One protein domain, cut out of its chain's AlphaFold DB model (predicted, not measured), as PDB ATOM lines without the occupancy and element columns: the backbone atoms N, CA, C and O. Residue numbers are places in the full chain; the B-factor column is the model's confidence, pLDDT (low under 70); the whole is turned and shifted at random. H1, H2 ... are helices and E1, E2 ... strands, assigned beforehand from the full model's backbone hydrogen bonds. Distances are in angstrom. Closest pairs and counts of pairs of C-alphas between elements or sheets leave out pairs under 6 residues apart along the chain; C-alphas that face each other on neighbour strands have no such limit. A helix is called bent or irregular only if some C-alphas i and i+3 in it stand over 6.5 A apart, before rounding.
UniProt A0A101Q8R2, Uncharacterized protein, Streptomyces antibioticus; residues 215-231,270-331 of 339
ATOM      1  N   ASP A 215     -40.283  -6.321  48.220       81.19
ATOM      2  CA  ASP A 215     -39.984  -6.399  49.654       81.19
ATOM      3  C   ASP A 215     -39.216  -7.666  50.058       81.19
ATOM      4  O   ASP A 215     -38.410  -7.637  50.991       81.19
ATOM      5  N   GLU A 216     -39.448  -8.796  49.388       79.94
ATOM      6  CA  GLU A 216     -38.644 -10.007  49.579       79.94
ATOM      7  C   GLU A 216     -37.227  -9.828  49.042       79.94
ATOM      8  O   GLU A 216     -36.267 -10.188  49.727       79.94
ATOM      9  N   VAL A 217     -37.095  -9.236  47.851       81.19
ATOM     10  CA  VAL A 217     -35.791  -8.913  47.259       81.19
ATOM     11  C   VAL A 217     -35.036  -7.921  48.141       81.19
ATOM     12  O   VAL A 217     -33.876  -8.165  48.465       81.19
ATOM     13  N   ARG A 218     -35.705  -6.865  48.628       84.19
ATOM     14  CA  ARG A 218     -35.134  -5.903  49.582       84.19
ATOM     15  C   ARG A 218     -34.579  -6.618  50.811       84.19
ATOM     16  O   ARG A 218     -33.406  -6.444  51.121       84.19
ATOM     17  N   ARG A 219     -35.393  -7.432  51.495       81.62
ATOM     18  CA  ARG A 219     -34.966  -8.155  52.706       81.62
ATOM     19  C   ARG A 219     -33.770  -9.064  52.444       81.62
ATOM     20  O   ARG A 219     -32.855  -9.108  53.260       81.62
ATOM     21  N   HIS A 220     -33.765  -9.765  51.312       82.00
ATOM     22  CA  HIS A 220     -32.658 -10.641  50.944       82.00
ATOM     23  C   HIS A 220     -31.360  -9.862  50.708       82.00
ATOM     24  O   HIS A 220     -30.337 -10.193  51.299       82.00
ATOM     25  N   LEU A 221     -31.401  -8.801  49.899       82.75
ATOM     26  CA  LEU A 221     -30.216  -7.999  49.581       82.75
ATOM     27  C   LEU A 221     -29.702  -7.225  50.800       82.75
ATOM     28  O   LEU A 221     -28.496  -7.133  50.992       82.75
ATOM     29  N   GLN A 222     -30.593  -6.735  51.668       84.12
ATOM     30  CA  GLN A 222     -30.202  -6.141  52.951       84.12
ATOM     31  C   GLN A 222     -29.474  -7.151  53.836       84.12
ATOM     32  O   GLN A 222     -28.430  -6.827  54.387       84.12
ATOM     33  N   HIS A 223     -29.990  -8.378  53.941       82.12
ATOM     34  CA  HIS A 223     -29.331  -9.436  54.702       82.12
ATOM     35  C   HIS A 223     -27.942  -9.760  54.136       82.12
ATOM     36  O   HIS A 223     -26.988  -9.868  54.898       82.12
ATOM     37  N   GLN A 224     -27.807  -9.861  52.808       80.00
ATOM     38  CA  GLN A 224     -26.516 -10.089  52.148       80.00
ATOM     39  C   GLN A 224     -25.530  -8.938  52.391       80.00
ATOM     40  O   GLN A 224     -24.367  -9.182  52.692       80.00
ATOM     41  N   LEU A 225     -25.989  -7.686  52.332       81.25
ATOM     42  CA  LEU A 225     -25.148  -6.522  52.620       81.25
ATOM     43  C   LEU A 225     -24.707  -6.470  54.085       81.25
ATOM     44  O   LEU A 225     -23.552  -6.156  54.350       81.25
ATOM     45  N   VAL A 226     -25.588  -6.795  55.032       82.12
ATOM     46  CA  VAL A 226     -25.223  -6.879  56.456       82.12
ATOM     47  C   VAL A 226     -24.198  -7.985  56.676       82.12
ATOM     48  O   VAL A 226     -23.169  -7.739  57.294       82.12
ATOM     49  N   TRP A 227     -24.428  -9.166  56.098       76.25
ATOM     50  CA  TRP A 227     -23.490 -10.283  56.184       76.25
ATOM     51  C   TRP A 227     -22.131  -9.944  55.554       76.25
ATOM     52  O   TRP A 227     -21.084 -10.276  56.100       76.25
ATOM     53  N   SER A 228     -22.125  -9.176  54.460       76.69
ATOM     54  CA  SER A 228     -20.888  -8.707  53.831       76.69
ATOM     55  C   SER A 228     -20.076  -7.732  54.691       76.69
ATOM     56  O   SER A 228     -18.892  -7.545  54.442       76.69
ATOM     57  N   GLN A 229     -20.670  -7.102  55.707       74.69
ATOM     58  CA  GLN A 229     -19.950  -6.202  56.616       74.69
ATOM     59  C   GLN A 229     -19.241  -6.945  57.756       74.69
ATOM     60  O   GLN A 229     -18.461  -6.331  58.485       74.69
ATOM     61  N   GLU A 230     -19.485  -8.246  57.923       74.25
ATOM     62  CA  GLU A 230     -18.794  -9.057  58.923       74.25
ATOM     63  C   GLU A 230     -17.334  -9.269  58.502       74.25
ATOM     64  O   GLU A 230     -17.047  -9.736  57.403       74.25
ATOM     65  N   SER A 231     -16.379  -8.945  59.374       62.78
ATOM     66  CA  SER A 231     -14.953  -9.141  59.090       62.78
ATOM     67  C   SER A 231     -14.635 -10.614  58.808       62.78
ATOM     68  O   SER A 231     -15.124 -11.505  59.507       62.78
ATOM     69  N   PRO A 270     -16.694  -9.995  49.802       71.69
ATOM     70  CA  PRO A 270     -17.295 -10.072  48.479       71.69
ATOM     71  C   PRO A 270     -18.519 -10.985  48.490       71.69
ATOM     72  O   PRO A 270     -18.555 -12.012  49.167       71.69
ATOM     73  N   LEU A 271     -19.513 -10.607  47.699       72.44
ATOM     74  CA  LEU A 271     -20.654 -11.453  47.398       72.44
ATOM     75  C   LEU A 271     -20.380 -12.165  46.075       72.44
ATOM     76  O   LEU A 271     -19.818 -11.581  45.150       72.44
ATOM     77  N   GLU A 272     -20.780 -13.423  45.962       65.75
ATOM     78  CA  GLU A 272     -20.715 -14.124  44.683       65.75
ATOM     79  C   GLU A 272     -21.749 -13.511  43.732       65.75
ATOM     80  O   GLU A 272     -22.921 -13.451  44.089       65.75
ATOM     81  N   TRP A 273     -21.334 -13.061  42.541       64.00
ATOM     82  CA  TRP A 273     -22.208 -12.682  41.428       64.00
ATOM     83  C   TRP A 273     -21.792 -13.372  40.132       64.00
ATOM     84  O   TRP A 273     -20.637 -13.326  39.726       64.00
ATOM     85  N   ALA A 274     -22.747 -14.051  39.486       58.22
ATOM     86  CA  ALA A 274     -22.522 -14.839  38.269       58.22
ATOM     87  C   ALA A 274     -21.377 -15.876  38.375       58.22
ATOM     88  O   ALA A 274     -20.734 -16.197  37.377       58.22
ATOM     89  N   GLY A 275     -21.151 -16.434  39.571       59.78
ATOM     90  CA  GLY A 275     -20.075 -17.398  39.829       59.78
ATOM     91  C   GLY A 275     -18.709 -16.765  40.101       59.78
ATOM     92  O   GLY A 275     -17.715 -17.482  40.140       59.78
ATOM     93  N   LEU A 276     -18.647 -15.439  40.257       62.22
ATOM     94  CA  LEU A 276     -17.421 -14.701  40.529       62.22
ATOM     95  C   LEU A 276     -17.555 -13.895  41.827       62.22
ATOM     96  O   LEU A 276     -18.583 -13.244  42.036       62.22
ATOM     97  N   PRO A 277     -16.528 -13.872  42.690       65.94
ATOM     98  CA  PRO A 277     -16.490 -12.943  43.812       65.94
ATOM     99  C   PRO A 277     -16.583 -11.510  43.284       65.94
ATOM    100  O   PRO A 277     -15.868 -11.147  42.354       65.94
ATOM    101  N   THR A 278     -17.500 -10.719  43.833       69.31
ATOM    102  CA  THR A 278     -17.812  -9.354  43.393       69.31
ATOM    103  C   THR A 278     -17.945  -8.441  44.611       69.31
ATOM    104  O   THR A 278     -18.415  -8.862  45.669       69.31
ATOM    105  N   GLU A 279     -17.534  -7.177  44.482       79.12
ATOM    106  CA  GLU A 279     -17.743  -6.161  45.522       79.12
ATOM    107  C   GLU A 279     -19.239  -6.115  45.906       79.12
ATOM    108  O   GLU A 279     -20.088  -6.155  45.008       79.12
ATOM    109  N   PRO A 280     -19.607  -6.071  47.202       81.38
ATOM    110  CA  PRO A 280     -20.991  -6.293  47.632       81.38
ATOM    111  C   PRO A 280     -22.011  -5.382  46.957       81.38
ATOM    112  O   PRO A 280     -23.084  -5.839  46.560       81.38
ATOM    113  N   ARG A 281     -21.685  -4.099  46.772       82.94
ATOM    114  CA  ARG A 281     -22.573  -3.156  46.084       82.94
ATOM    115  C   ARG A 281     -22.652  -3.457  44.590       82.94
ATOM    116  O   ARG A 281     -23.744  -3.406  44.031       82.94
ATOM    117  N   GLY A 282     -21.549  -3.829  43.950       78.00
ATOM    118  CA  GLY A 282     -21.506  -4.326  42.576       78.00
ATOM    119  C   GLY A 282     -22.372  -5.570  42.366       78.00
ATOM    120  O   GLY A 282     -23.158  -5.612  41.421       78.00
ATOM    121  N   ALA A 283     -22.308  -6.539  43.282       78.19
ATOM    122  CA  ALA A 283     -23.119  -7.755  43.244       78.19
ATOM    123  C   ALA A 283     -24.616  -7.451  43.412       78.19
ATOM    124  O   ALA A 283     -25.454  -7.957  42.665       78.19
ATOM    125  N   VAL A 284     -24.961  -6.578  44.365       82.50
ATOM    126  CA  VAL A 284     -26.341  -6.125  44.590       82.50
ATOM    127  C   VAL A 284     -26.864  -5.331  43.391       82.50
ATOM    128  O   VAL A 284     -28.013  -5.528  42.994       82.50
ATOM    129  N   ARG A 285     -26.040  -4.477  42.770       84.81
ATOM    130  CA  ARG A 285     -26.400  -3.759  41.539       84.81
ATOM    131  C   ARG A 285     -26.688  -4.741  40.404       84.81
ATOM    132  O   ARG A 285     -27.778  -4.693  39.842       84.81
ATOM    133  N   GLY A 286     -25.774  -5.678  40.139       75.25
ATOM    134  CA  GLY A 286     -25.961  -6.715  39.119       75.25
ATOM    135  C   GLY A 286     -27.236  -7.534  39.339       75.25
ATOM    136  O   GLY A 286     -27.985  -7.795  38.393       75.25
ATOM    137  N   TYR A 287     -27.548  -7.853  40.601       80.12
ATOM    138  CA  TYR A 287     -28.798  -8.516  40.964       80.12
ATOM    139  C   TYR A 287     -30.026  -7.684  40.611       80.12
ATOM    140  O   TYR A 287     -30.945  -8.199  39.976       80.12
ATOM    141  N   LEU A 288     -30.062  -6.413  41.019       84.31
ATOM    142  CA  LEU A 288     -31.201  -5.532  40.763       84.31
ATOM    143  C   LEU A 288     -31.403  -5.273  39.271       84.31
ATOM    144  O   LEU A 288     -32.547  -5.272  38.825       84.31
ATOM    145  N   ASP A 289     -30.328  -5.122  38.500       82.00
ATOM    146  CA  ASP A 289     -30.397  -4.939  37.047       82.00
ATOM    147  C   ASP A 289     -30.997  -6.172  36.369       82.00
ATOM    148  O   ASP A 289     -31.903  -6.071  35.539       82.00
ATOM    149  N   SER A 290     -30.551  -7.361  36.773       72.25
ATOM    150  CA  SER A 290     -31.082  -8.601  36.222       72.25
ATOM    151  C   SER A 290     -32.515  -8.889  36.688       72.25
ATOM    152  O   SER A 290     -33.340  -9.368  35.908       72.25
ATOM    153  N   TYR A 291     -32.853  -8.550  37.934       78.50
ATOM    154  CA  TYR A 291     -34.215  -8.640  38.457       78.50
ATOM    155  C   TYR A 291     -35.163  -7.663  37.745       78.50
ATOM    156  O   TYR A 291     -36.258  -8.058  37.351       78.50
ATOM    157  N   GLU A 292     -34.736  -6.424  37.494       84.06
ATOM    158  CA  GLU A 292     -35.494  -5.454  36.700       84.06
ATOM    159  C   GLU A 292     -35.739  -5.963  35.281       84.06
ATOM    160  O   GLU A 292     -36.877  -5.941  34.804       84.06
ATOM    161  N   GLN A 293     -34.691  -6.454  34.616       75.44
ATOM    162  CA  GLN A 293     -34.809  -6.998  33.269       75.44
ATOM    163  C   GLN A 293     -35.788  -8.179  33.233       75.44
ATOM    164  O   GLN A 293     -36.644  -8.238  32.351       75.44
ATOM    165  N   ARG A 294     -35.747  -9.066  34.237       70.75
ATOM    166  CA  ARG A 294     -36.719 -10.158  34.387       70.75
ATOM    167  C   ARG A 294     -38.141  -9.649  34.537       70.75
ATOM    168  O   ARG A 294     -39.025 -10.148  33.853       70.75
ATOM    169  N   LEU A 295     -38.383  -8.669  35.404       75.62
ATOM    170  CA  LEU A 295     -39.724  -8.116  35.580       75.62
ATOM    171  C   LEU A 295     -40.240  -7.469  34.290       75.62
ATOM    172  O   LEU A 295     -41.408  -7.651  33.955       75.62
ATOM    173  N   ARG A 296     -39.381  -6.770  33.536       78.00
ATOM    174  CA  ARG A 296     -39.722  -6.207  32.216       78.00
ATOM    175  C   ARG A 296     -40.061  -7.301  31.210       78.00
ATOM    176  O   ARG A 296     -41.057  -7.192  30.501       78.00
ATOM    177  N   ASP A 297     -39.268  -8.364  31.184       68.88
ATOM    178  CA  ASP A 297     -39.500  -9.523  30.330       68.88
ATOM    179  C   ASP A 297     -40.808 -10.238  30.681       68.88
ATOM    180  O   ASP A 297     -41.542 -10.640  29.781       68.88
ATOM    181  N   LEU A 298     -41.128 -10.356  31.969       71.50
ATOM    182  CA  LEU A 298     -42.401 -10.897  32.434       71.50
ATOM    183  C   LEU A 298     -43.570  -9.982  32.066       71.50
ATOM    184  O   LEU A 298     -44.582 -10.473  31.577       71.50
ATOM    185  N   ALA A 299     -43.430  -8.669  32.248       74.81
ATOM    186  CA  ALA A 299     -44.463  -7.702  31.894       74.81
ATOM    187  C   ALA A 299     -44.763  -7.734  30.388       74.81
ATOM    188  O   ALA A 299     -45.929  -7.740  30.002       74.81
ATOM    189  N   ASP A 300     -43.734  -7.845  29.539       72.38
ATOM    190  CA  ASP A 300     -43.900  -8.018  28.091       72.38
ATOM    191  C   ASP A 300     -44.677  -9.301  27.763       72.38
ATOM    192  O   ASP A 300     -45.596  -9.274  26.946       72.38
ATOM    193  N   VAL A 301     -44.367 -10.411  28.440       66.56
ATOM    194  CA  VAL A 301     -45.076 -11.684  28.252       66.56
ATOM    195  C   VAL A 301     -46.544 -11.575  28.691       66.56
ATOM    196  O   VAL A 301     -47.424 -11.982  27.935       66.56
ATOM    197  N   TYR A 302     -46.828 -10.988  29.857       69.50
ATOM    198  CA  TYR A 302     -48.199 -10.805  30.347       69.50
ATOM    199  C   TYR A 302     -49.006  -9.804  29.513       69.50
ATOM    200  O   TYR A 302     -50.176 -10.034  29.238       69.50
ATOM    201  N   SER A 303     -48.388  -8.727  29.024       69.19
ATOM    202  CA  SER A 303     -49.065  -7.750  28.156       69.19
ATOM    203  C   SER A 303     -49.547  -8.342  26.824       69.19
ATOM    204  O   SER A 303     -50.402  -7.762  26.156       69.19
ATOM    205  N   LYS A 304     -48.994  -9.498  26.433       66.88
ATOM    206  CA  LYS A 304     -49.302 -10.212  25.188       66.88
ATOM    207  C   LYS A 304     -50.302 -11.357  25.373       66.88
ATOM    208  O   LYS A 304     -50.670 -11.976  24.377       66.88
ATOM    209  N   THR A 305     -50.728 -11.656  26.600       59.34
ATOM    210  CA  THR A 305     -51.736 -12.683  26.918       59.34
ATOM    211  C   THR A 305     -53.067 -12.044  27.352       59.34
ATOM    212  O   THR A 305     -53.096 -10.855  27.649       59.34
ATOM    213  N   ASP A 306     -54.184 -12.785  27.341       56.53
ATOM    214  CA  ASP A 306     -55.550 -12.254  27.568       56.53
ATOM    215  C   ASP A 306     -55.825 -11.707  28.992       56.53
ATOM    216  O   ASP A 306     -55.330 -12.241  29.981       56.53
ATOM    217  N   ASN A 307     -56.721 -10.707  29.072       47.97
ATOM    218  CA  ASN A 307     -57.286  -9.939  30.209       47.97
ATOM    219  C   ASN A 307     -56.880 -10.248  31.671       47.97
ATOM    220  O   ASN A 307     -56.604  -9.301  32.407       47.97
ATOM    221  N   ALA A 308     -56.861 -11.503  32.138       51.69
ATOM    222  CA  ALA A 308     -56.397 -11.834  33.498       51.69
ATOM    223  C   ALA A 308     -54.902 -11.505  33.699       51.69
ATOM    224  O   ALA A 308     -54.464 -11.182  34.801       51.69
ATOM    225  N   SER A 309     -54.137 -11.505  32.609       63.44
ATOM    226  CA  SER A 309     -52.739 -11.080  32.530       63.44
ATOM    227  C   SER A 309     -52.529  -9.572  32.732       63.44
ATOM    228  O   SER A 309     -51.427  -9.148  33.079       63.44
ATOM    229  N   SER A 310     -53.567  -8.747  32.540       64.94
ATOM    230  CA  SER A 310     -53.448  -7.287  32.586       64.94
ATOM    231  C   SER A 310     -53.229  -6.768  34.005       64.94
ATOM    232  O   SER A 310     -52.521  -5.779  34.188       64.94
ATOM    233  N   GLU A 311     -53.828  -7.411  35.011       74.94
ATOM    234  CA  GLU A 311     -53.629  -7.031  36.414       74.94
ATOM    235  C   GLU A 311     -52.217  -7.408  36.884       74.94
ATOM    236  O   GLU A 311     -51.554  -6.637  37.575       74.94
ATOM    237  N   GLU A 312     -51.708  -8.562  36.454       73.31
ATOM    238  CA  GLU A 312     -50.342  -8.980  36.763       73.31
ATOM    239  C   GLU A 312     -49.296  -8.144  36.025       73.31
ATOM    240  O   GLU A 312     -48.304  -7.749  36.634       73.31
ATOM    241  N   ALA A 313     -49.540  -7.787  34.760       76.56
ATOM    242  CA  ALA A 313     -48.712  -6.829  34.035       76.56
ATOM    243  C   ALA A 313     -48.651  -5.480  34.771       76.56
ATOM    244  O   ALA A 313     -47.570  -4.915  34.934       76.56
ATOM    245  N   ALA A 314     -49.785  -4.990  35.289       82.62
ATOM    246  CA  ALA A 314     -49.826  -3.765  36.087       82.62
ATOM    247  C   ALA A 314     -49.011  -3.887  37.388       82.62
ATOM    248  O   ALA A 314     -48.209  -3.002  37.683       82.62
ATOM    249  N   ARG A 315     -49.135  -5.005  38.120       82.44
ATOM    250  CA  ARG A 315     -48.332  -5.279  39.330       82.44
ATOM    251  C   ARG A 315     -46.833  -5.357  39.033       82.44
ATOM    252  O   ARG A 315     -46.024  -4.895  39.831       82.44
ATOM    253  N   LEU A 316     -46.446  -5.911  37.883       83.62
ATOM    254  CA  LEU A 316     -45.049  -5.951  37.448       83.62
ATOM    255  C   LEU A 316     -44.529  -4.557  37.089       83.62
ATOM    256  O   LEU A 316     -43.417  -4.213  37.477       83.62
ATOM    257  N   HIS A 317     -45.324  -3.732  36.403       87.06
ATOM    258  CA  HIS A 317     -44.964  -2.339  36.132       87.06
ATOM    259  C   HIS A 317     -44.811  -1.518  37.415       87.06
ATOM    260  O   HIS A 317     -43.855  -0.749  37.536       87.06
ATOM    261  N   GLU A 318     -45.696  -1.724  38.392       88.12
ATOM    262  CA  GLU A 318     -45.563  -1.137  39.724       88.12
ATOM    263  C   GLU A 318     -44.264  -1.604  40.396       88.12
ATOM    264  O   GLU A 318     -43.464  -0.768  40.817       88.12
ATOM    265  N   ALA A 319     -43.981  -2.910  40.408       86.38
ATOM    266  CA  ALA A 319     -42.745  -3.458  40.965       86.38
ATOM    267  C   ALA A 319     -41.486  -2.865  40.303       86.38
ATOM    268  O   ALA A 319     -40.572  -2.445  41.012       86.38
ATOM    269  N   ILE A 320     -41.459  -2.758  38.967       89.75
ATOM    270  CA  ILE A 320     -40.362  -2.135  38.203       89.75
ATOM    271  C   ILE A 320     -40.155  -0.681  38.642       89.75
ATOM    272  O   ILE A 320     -39.019  -0.254  38.845       89.75
ATOM    273  N   SER A 321     -41.240   0.073  38.842       90.50
ATOM    274  CA  SER A 321     -41.169   1.489  39.226       90.50
ATOM    275  C   SER A 321     -40.524   1.728  40.600       90.50
ATOM    276  O   SER A 321     -39.991   2.809  40.851       90.50
ATOM    277  N   VAL A 322     -40.520   0.718  41.479       90.88
ATOM    278  CA  VAL A 322     -39.934   0.804  42.827       90.88
ATOM    279  C   VAL A 322     -38.427   0.507  42.824       90.88
ATOM    280  O   VAL A 322     -37.721   0.922  43.744       90.88
ATOM    281  N   ILE A 323     -37.888  -0.146  41.788       88.19
ATOM    282  CA  ILE A 323     -36.475  -0.569  41.740       88.19
ATOM    283  C   ILE A 323     -35.491   0.610  41.834       88.19
ATOM    284  O   ILE A 323     -34.547   0.503  42.617       88.19
ATOM    285  N   PRO A 324     -35.683   1.762  41.156       90.88
ATOM    286  CA  PRO A 324     -34.793   2.917  41.326       90.88
ATOM    287  C   PRO A 324     -34.725   3.418  42.774       90.88
ATOM    288  O   PRO A 324     -33.655   3.765  43.273       90.88
ATOM    289  N   ARG A 325     -35.859   3.405  43.486       89.38
ATOM    290  CA  ARG A 325     -35.902   3.740  44.913       89.38
ATOM    291  C   ARG A 325     -35.177   2.683  45.746       89.38
ATOM    292  O   ARG A 325     -34.403   3.048  46.624       89.38
ATOM    293  N   LEU A 326     -35.386   1.399  45.451       88.12
ATOM    294  CA  LEU A 326     -34.693   0.297  46.119       88.12
ATOM    295  C   LEU A 326     -33.167   0.389  45.938       88.12
ATOM    296  O   LEU A 326     -32.431   0.194  46.901       88.12
ATOM    297  N   ARG A 327     -32.690   0.756  44.741       90.62
ATOM    298  CA  ARG A 327     -31.268   1.034  44.482       90.62
ATOM    299  C   ARG A 327     -30.730   2.120  45.416       90.62
ATOM    300  O   ARG A 327     -29.662   1.954  46.002       90.62
ATOM    301  N   GLY A 328     -31.493   3.200  45.598       86.44
ATOM    302  CA  GLY A 328     -31.161   4.271  46.539       86.44
ATOM    303  C   GLY A 328     -31.149   3.819  48.002       86.44
ATOM    304  O   GLY A 328     -30.207   4.127  48.724       86.44
ATOM    305  N   GLU A 329     -32.148   3.042  48.429       88.75
ATOM    306  CA  GLU A 329     -32.240   2.487  49.791       88.75
ATOM    307  C   GLU A 329     -31.078   1.533  50.120       88.75
ATOM    308  O   GLU A 329     -30.639   1.469  51.266       88.75
ATOM    309  N   LEU A 330     -30.571   0.807  49.121       86.19
ATOM    310  CA  LEU A 330     -29.453  -0.134  49.253       86.19
ATOM    311  C   LEU A 330     -28.078   0.504  48.979       86.19
ATOM    312  O   LEU A 330     -27.060  -0.181  49.051       86.19
ATOM    313  N   GLY A 331     -28.024   1.804  48.665       86.00
ATOM    314  CA  GLY A 331     -26.773   2.521  48.397       86.00
ATOM    315  C   GLY A 331     -26.052   2.085  47.115       86.00
ATOM    316  O   GLY A 331     -24.842   2.277  46.994       86.00
TER     317      GLY A 331
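What this domain is: This is residues 215 to 231 and 270 to 331 of the 339 residues of an uncharacterized protein of Streptomyces antibioticus (UniProt A0A101Q8R2). This is a long, slim helical hairpin, H2 folding back as H3, with a shorter helix, H1, running alongside its open end and a tiny two-strand hairpin, E1 and E2, at that same end, next to the first residues of H2. The turn between H2 and H3, at residues 304 to 307, makes the far tip, and H1 does not reach it. The printed part has 79 residues, with named elements in the order H1, E1, E2, H2, H3: three helices and two strands, the strands an antiparallel sheet in the order E1 - E2, and the class mostly helix. The whole is loose, with a radius of gyration of the C-alphas of 14.8 A, and a rod in outline, spanning 51 by 24 by 16 A.

How they stand to each other: Begin with H1, residues 215 to 228, and hold it against H2, residues 280 to 303: they touch, the closest C-alphas being those of Leu 225 and Pro 280, 6.5 A apart. H2 touches H1 with its residues 280 to 284 alone. The two run opposite ways at a shallow tilt of 16 degrees. Next look at E1, residues 271 to 273, and E2, residues 276 to 278, which form an antiparallel hairpin with 127 degrees between their directions. Across this pair two N and O pairs are within hydrogen-bond range, among others: N 271 and O 278, 2.9 A apart; and N 273 and O 276, 2.8 A apart. The closest C-alphas of E1 and H2 are those of Leu 271 and Pro 280, 5.2 A apart. H3, residues 308 to 329, touches H2, with the C-alphas of Ala 299 and Ala 313 the closest at 4.8 A. These two form a helical hairpin, running opposite ways at a shallow tilt of 18 degrees. H1 and H3 are close but not clearly touching: their closest C-alphas, those of Arg 218 and Leu 326, are 7.1 A apart. H3 is apart from both E1 and E2, and H1 is apart from E2. In H1 and H2 every O i to N i+4 pair is within hydrogen-bond range; in H3, 14 of 18 are.

Where its parts are: Find C-alpha 215 at (-39.984, -6.399, 49.654); from there H1 runs 19.7 A to C-alpha 228. After the cut, E1 covers residues 271 to 273 and E2 residues 276 to 278. H2, the longest helix by residues, starts at C-alpha 280, at (-20.991, -6.293, 47.632), and runs 34.2 A to C-alpha 303. H3 measures 32.5 A from C-alpha 308 to C-alpha 329, which you find at (-32.240, 2.487, 49.791). It has a kink of 32 degrees near residue 323 and is only just irregular: C-alphas 321 and 324 are 6.9 A apart.

The domain as a whole: The two C-alphas farthest apart are those of Ser 231 and Asp 306, at 51.5 A, while those of Asp 215 and Gly 331, the first and last printed, are 16.0 A apart. Residues 232 to 269 are not printed, and C-alphas 231 and 270 stand 10.9 A apart across this cut, which falls in the link from H1 to E1. The links that are printed whole, E1 to E2, E2 to H2 and H2 to H3, are tight. In the B-factor column of this predicted model you will find a mean pLDDT of 76.8 for the printed part, with 19 residues under 70: residue 231, residues 272 to 278, residue 297 and residues 301 to 310.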